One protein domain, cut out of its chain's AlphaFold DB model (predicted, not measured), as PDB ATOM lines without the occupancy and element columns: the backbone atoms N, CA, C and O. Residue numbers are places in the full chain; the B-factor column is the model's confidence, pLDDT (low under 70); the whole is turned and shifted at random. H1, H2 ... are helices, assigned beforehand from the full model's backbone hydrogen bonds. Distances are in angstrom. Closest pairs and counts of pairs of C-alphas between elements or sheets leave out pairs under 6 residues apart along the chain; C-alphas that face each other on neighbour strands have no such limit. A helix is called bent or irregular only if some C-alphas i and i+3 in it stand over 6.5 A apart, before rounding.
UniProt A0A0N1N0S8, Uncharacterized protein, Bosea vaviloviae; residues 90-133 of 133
ATOM      1  N   VAL A  90     153.672 146.573 150.302       85.12
ATOM      2  CA  VAL A  90     153.136 146.418 148.950       85.12
ATOM      3  C   VAL A  90     152.264 147.613 148.616       85.12
ATOM      4  O   VAL A  90     151.381 147.985 149.388       85.12
ATOM      5  N   ASP A  91     152.484 148.199 147.442       87.75
ATOM      6  CA  ASP A  91     151.678 149.314 146.962       87.75
ATOM      7  C   ASP A  91     151.151 149.030 145.559       87.75
ATOM      8  O   ASP A  91     151.866 149.136 144.567       87.75
ATOM      9  N   ALA A  92     149.875 148.655 145.480       85.62
ATOM     10  CA  ALA A  92     149.233 148.271 144.225       85.62
ATOM     11  C   ALA A  92     149.116 149.426 143.213       85.62
ATOM     12  O   ALA A  92     148.835 149.174 142.042       85.62
ATOM     13  N   ALA A  93     149.292 150.679 143.648       87.25
ATOM     14  CA  ALA A  93     149.303 151.828 142.748       87.25
ATOM     15  C   ALA A  93     150.653 152.003 142.033       87.25
ATOM     16  O   ALA A  93     150.714 152.721 141.036       87.25
ATOM     17  N   LEU A  94     151.721 151.370 142.530       91.94
ATOM     18  CA  LEU A  94     153.052 151.451 141.942       91.94
ATOM     19  C   LEU A  94     153.312 150.255 141.015       91.94
ATOM     20  O   LEU A  94     152.989 149.115 141.358       91.94
ATOM     21  N   PRO A  95     153.961 150.476 139.859       94.31
ATOM     22  CA  PRO A  95     154.597 149.393 139.126       94.31
ATOM     23  C   PRO A  95     155.604 148.669 140.026       94.31
ATOM     24  O   PRO A  95     156.364 149.309 140.755       94.31
ATOM     25  N   SER A  96     155.651 147.338 139.945       91.19
ATOM     26  CA  SER A  96     156.545 146.530 140.783       91.19
ATOM     27  C   SER A  96     158.017 146.909 140.608       91.19
ATOM     28  O   SER A  96     158.751 146.964 141.584       91.19
ATOM     29  N   GLU A  97     158.438 147.226 139.381       94.19
ATOM     30  CA  GLU A  97     159.809 147.662 139.083       94.19
ATOM     31  C   GLU A  97     160.162 148.971 139.802       94.19
ATOM     32  O   GLU A  97     161.202 149.050 140.445       94.19
ATOM     33  N   THR A  98     159.258 149.957 139.804       95.56
ATOM     34  CA  THR A  98     159.450 151.211 140.548       95.56
ATOM     35  C   THR A  98     159.578 150.969 142.052       95.56
ATOM     36  O   THR A  98     160.418 151.584 142.705       95.56
ATOM     37  N   LEU A  99     158.762 150.076 142.621       94.69
ATOM     38  CA  LEU A  99     158.845 149.759 144.048       94.69
ATOM     39  C   LEU A  99     160.189 149.104 144.403       94.69
ATOM     40  O   LEU A  99     160.797 149.468 145.411       94.69
ATOM     41  N   GLU A 100     160.680 148.188 143.567       94.44
ATOM     42  CA  GLU A 100     161.992 147.557 143.750       94.44
ATOM     43  C   GLU A 100     163.146 148.561 143.618       94.44
ATOM     44  O   GLU A 100     164.084 148.520 144.414       94.44
ATOM     45  N   GLU A 101     163.072 149.517 142.686       96.19
ATOM     46  CA  GLU A 101     164.064 150.598 142.571       96.19
ATOM     47  C   GLU A 101     164.120 151.463 143.837       96.19
ATOM     48  O   GLU A 101     165.206 151.766 144.343       96.19
ATOM     49  N   ILE A 102     162.958 151.832 144.386       96.12
ATOM     50  CA  ILE A 102     162.874 152.605 145.631       96.12
ATOM     51  C   ILE A 102     163.454 151.802 146.802       96.12
ATOM     52  O   ILE A 102     164.246 152.338 147.583       96.12
ATOM     53  N   ARG A 103     163.110 150.512 146.917       95.44
ATOM     54  CA  ARG A 103     163.656 149.619 147.953       95.44
ATOM     55  C   ARG A 103     165.173 149.499 147.850       95.44
ATOM     56  O   ARG A 103     165.864 149.652 148.856       95.44
ATOM     57  N   ALA A 104     165.699 149.268 146.648       95.44
ATOM     58  CA  ALA A 104     167.135 149.150 146.410       95.44
ATOM     59  C   ALA A 104     167.881 150.435 146.795       95.44
ATOM     60  O   ALA A 104     168.961 150.378 147.388       95.44
ATOM     61  N   ARG A 105     167.285 151.598 146.514       94.81
ATOM     62  CA  ARG A 105     167.826 152.891 146.933       94.81
ATOM     63  C   ARG A 105     167.870 153.025 148.455       94.81
ATOM     64  O   ARG A 105     168.933 153.321 148.992       94.81
ATOM     65  N   ALA A 106     166.753 152.779 149.139       96.12
ATOM     66  CA  ALA A 106     166.682 152.860 150.597       96.12
ATOM     67  C   ALA A 106     167.702 151.921 151.268       96.12
ATOM     68  O   ALA A 106     168.416 152.336 152.178       96.12
ATOM     69  N   PHE A 107     167.840 150.693 150.755       93.75
ATOM     70  CA  PHE A 107     168.837 149.724 151.218       93.75
ATOM     71  C   PHE A 107     170.278 150.219 151.025       93.75
ATOM     72  O   PHE A 107     171.114 150.057 151.908       93.75
ATOM     73  N   SER A 108     170.581 150.840 149.881       94.56
ATOM     74  CA  SER A 108     171.920 151.366 149.601       94.56
ATOM     75  C   SER A 108     172.285 152.579 150.457       94.56
ATOM     76  O   SER A 108     173.469 152.782 150.723       94.56
ATOM     77  N   GLU A 109     171.315 153.419 150.814       95.44
ATOM     78  CA  GLU A 109     171.559 154.639 151.591       95.44
ATOM     79  C   GLU A 109     171.655 154.354 153.096       95.44
ATOM     80  O   GLU A 109     172.468 154.971 153.783       95.44
ATOM     81  N   TRP A 110     170.873 153.392 153.594       95.25
ATOM     82  CA  TRP A 110     170.670 153.161 155.027       95.25
ATOM     83  C   TRP A 110     170.850 151.694 155.423       95.25
ATOM     84  O   TRP A 110     170.074 151.154 156.208       95.25
ATOM     85  N   LEU A 111     171.869 151.029 154.874       91.50
ATOM     86  CA  LEU A 111     172.135 149.616 155.147       91.50
ATOM     87  C   LEU A 111     172.208 149.338 156.658       91.50
ATOM     88  O   LEU A 111     173.105 149.824 157.347       91.50
ATOM     89  N   GLY A 112     171.275 148.522 157.151       87.44
ATOM     90  CA  GLY A 112     171.210 148.126 158.558       87.44
ATOM     91  C   GLY A 112     170.555 149.143 159.500       87.44
ATOM     92  O   GLY A 112     170.476 148.870 160.696       87.44
ATOM     93  N   ASP A 113     170.067 150.278 158.990       95.88
ATOM     94  CA  ASP A 113     169.178 151.192 159.713       95.88
ATOM     95  C   ASP A 113     167.768 151.109 159.115       95.88
ATOM     96  O   ASP A 113     167.372 151.878 158.237       95.88
ATOM     97  N   TYR A 114     167.011 150.115 159.573       97.50
ATOM     98  CA  TYR A 114     165.714 149.760 159.011       97.50
ATOM     99  C   TYR A 114     164.654 150.844 159.225       97.50
ATOM    100  O   TYR A 114     163.767 150.987 158.383       97.50
ATOM    101  N   GLU A 115     164.749 151.633 160.302       97.62
ATOM    102  CA  GLU A 115     163.887 152.809 160.498       97.62
ATOM    103  C   GLU A 115     164.112 153.836 159.385       97.62
ATOM    104  O   GLU A 115     163.151 154.300 158.767       97.62
ATOM    105  N   MET A 116     165.374 154.134 159.061       97.38
ATOM    106  CA  MET A 116     165.706 155.056 157.972       97.38
ATOM    107  C   MET A 116     165.380 154.481 156.590       97.38
ATOM    108  O   MET A 116     164.921 155.216 155.709       97.38
ATOM    109  N   MET A 117     165.544 153.168 156.396       97.81
ATOM    110  CA  MET A 117     165.118 152.486 155.170       97.81
ATOM    111  C   MET A 117     163.603 152.593 154.960       97.81
ATOM    112  O   MET A 117     163.166 152.955 153.867       97.81
ATOM    113  N   LEU A 118     162.799 152.307 155.993       97.62
ATOM    114  CA  LEU A 118     161.339 152.427 155.940       97.62
ATOM    115  C   LEU A 118     160.910 153.864 155.663       97.62
ATOM    116  O   LEU A 118     160.101 154.091 154.767       97.62
ATOM    117  N   HIS A 119     161.487 154.826 156.379       97.25
ATOM    118  CA  HIS A 119     161.178 156.235 156.175       97.25
ATOM    119  C   HIS A 119     161.463 156.672 154.730       97.25
ATOM    120  O   HIS A 119     160.598 157.244 154.071       97.25
ATOM    121  N   THR A 120     162.633 156.309 154.196       97.75
ATOM    122  CA  THR A 120     163.011 156.619 152.807       97.75
ATOM    123  C   THR A 120     162.057 155.965 151.804       97.75
ATOM    124  O   THR A 120     161.648 156.605 150.836       97.75
ATOM    125  N   LEU A 121     161.669 154.705 152.026       97.19
ATOM    126  CA  LEU A 121     160.693 154.004 151.188       97.19
ATOM    127  C   LEU A 121     159.352 154.750 151.150       97.19
ATOM    128  O   LEU A 121     158.830 155.019 150.067       97.19
ATOM    129  N   GLU A 122     158.812 155.113 152.314       96.50
ATOM    130  CA  GLU A 122     157.533 155.819 152.438       96.50
ATOM    131  C   GLU A 122     157.567 157.194 151.758       96.50
ATOM    132  O   GLU A 122     156.652 157.533 150.999       96.50
ATOM    133  N   GLU A 123     158.637 157.963 151.964       97.31
ATOM    134  CA  GLU A 123     158.814 159.274 151.335       97.31
ATOM    135  C   GLU A 123     158.900 159.179 149.810       97.31
ATOM    136  O   GLU A 123     158.248 159.948 149.098       97.31
ATOM    137  N   GLN A 124     159.664 158.221 149.281       97.19
ATOM    138  CA  GLN A 124     159.817 158.045 147.836       97.19
ATOM    139  C   GLN A 124     158.531 157.530 147.176       97.19
ATOM    140  O   GLN A 124     158.180 157.997 146.091       97.19
ATOM    141  N   ILE A 125     157.786 156.631 147.827       96.12
ATOM    142  CA  ILE A 125     156.461 156.200 147.352       96.12
ATOM    143  C   ILE A 125     155.506 157.398 147.292       96.12
ATOM    144  O   ILE A 125     154.821 157.596 146.284       96.12
ATOM    145  N   ALA A 126     155.464 158.216 148.349       95.94
ATOM    146  CA  ALA A 126     154.621 159.408 148.392       95.94
ATOM    147  C   ALA A 126     155.002 160.416 147.294       95.94
ATOM    148  O   ALA A 126     154.125 160.932 146.594       95.94
ATOM    149  N   ALA A 127     156.302 160.645 147.088       96.81
ATOM    150  CA  ALA A 127     156.806 161.509 146.029       96.81
ATOM    151  C   ALA A 127     156.434 160.979 144.637       96.81
ATOM    152  O   ALA A 127     155.905 161.733 143.819       96.81
ATOM    153  N   TRP A 128     156.624 159.682 144.375       96.69
ATOM    154  CA  TRP A 128     156.242 159.073 143.101       96.69
ATOM    155  C   TRP A 128     154.748 159.240 142.825       96.69
ATOM    156  O   TRP A 128     154.369 159.666 141.733       96.69
ATOM    157  N   LYS A 129     153.895 158.988 143.825       95.12
ATOM    158  CA  LYS A 129     152.444 159.188 143.702       95.12
ATOM    159  C   LYS A 129     152.100 160.630 143.358       95.12
ATOM    160  O   LYS A 129     151.312 160.847 142.452       95.12
ATOM    161  N   SER A 130     152.733 161.605 144.010       96.06
ATOM    162  CA  SER A 130     152.486 163.030 143.737       96.06
ATOM    163  C   SER A 130     152.851 163.476 142.313       96.06
ATOM    164  O   SER A 130     152.367 164.508 141.854       96.06
ATOM    165  N   LEU A 131     153.710 162.721 141.621       95.31
ATOM    166  CA  LEU A 131     154.142 163.011 140.253       95.31
ATOM    167  C   LEU A 131     153.325 162.264 139.187       95.31
ATOM    168  O   LEU A 131     153.341 162.675 138.029       95.31
ATOM    169  N   ASN A 132     152.653 161.170 139.556       92.75
ATOM    170  CA  ASN A 132     152.035 160.236 138.607       92.75
ATOM    171  C   ASN A 132     150.519 160.043 138.803       92.75
ATOM    172  O   ASN A 132     149.895 159.389 137.964       92.75
ATOM    173  N   LEU A 133     149.931 160.594 139.872       85.69
ATOM    174  CA  LEU A 133     148.493 160.572 140.177       85.69
ATOM    175  C   LEU A 133     147.939 161.996 140.285       85.69
ATOM    176  O   LEU A 133     146.809 162.205 139.790       85.69
TER     177      LEU A 133
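Overview. This is residues 90 to 133 of the 133 residues of an uncharacterized protein of Bosea vaviloviae (UniProt A0A0N1N0S8). The model shows a helical hairpin, nearly a narrow V: the longer helix H2 makes most of the long axis, and H1 folds back beside it, closest to it near the tight turn that joins them. Toward the other end the two helices spread, and the lead-in, residues 90 to 95, curves in a loop before H1 at that wider end. The printed part has 44 residues with two named helices, H1 then H2 along the chain, and no named strand; the class is all helix. It is compact, with a radius of gyration of the C-alphas of 10.2 A, and elongated, spanning 31 by 17 by 14 A.

Arrangement. H2, residues 114 to 132, is the longest helix, and H1, residues 96 to 109, touches it with 13 pairs of C-alphas within 8 A. Their closest C-alphas are those of Ala 106 and Met 117, 4.8 A apart. The two helices form a hairpin, running opposite ways at a steep tilt of 41 degrees, with their centres 9.6 A apart. In H1 and H2 every O i to N i+4 pair is within hydrogen-bond range.

Along the chain. H2 has 19 residues and measures 26.7 A from C-alpha 114 at (165.714, 149.760, 159.011) to C-alpha 132 at (152.035, 160.236, 138.607). H1 has 14 residues and measures 20.2 A, beginning at C-alpha 96 at (156.545, 146.530, 140.783). Neither helix is bent or irregular.

Size, cuts and confidence. The two C-alphas farthest apart are those of Gly 112 and Leu 133, at 31.8 A. The C-alphas of Val 90 and Leu 133, the first and last printed residues, are 17.3 A apart. The link from H1 to H2 is tight, with 4 residues between them. The printed part has no cut and ends at residue 133, the chain's last residue. The mean pLDDT of the printed part is 94.4, and no printed residue is under 70.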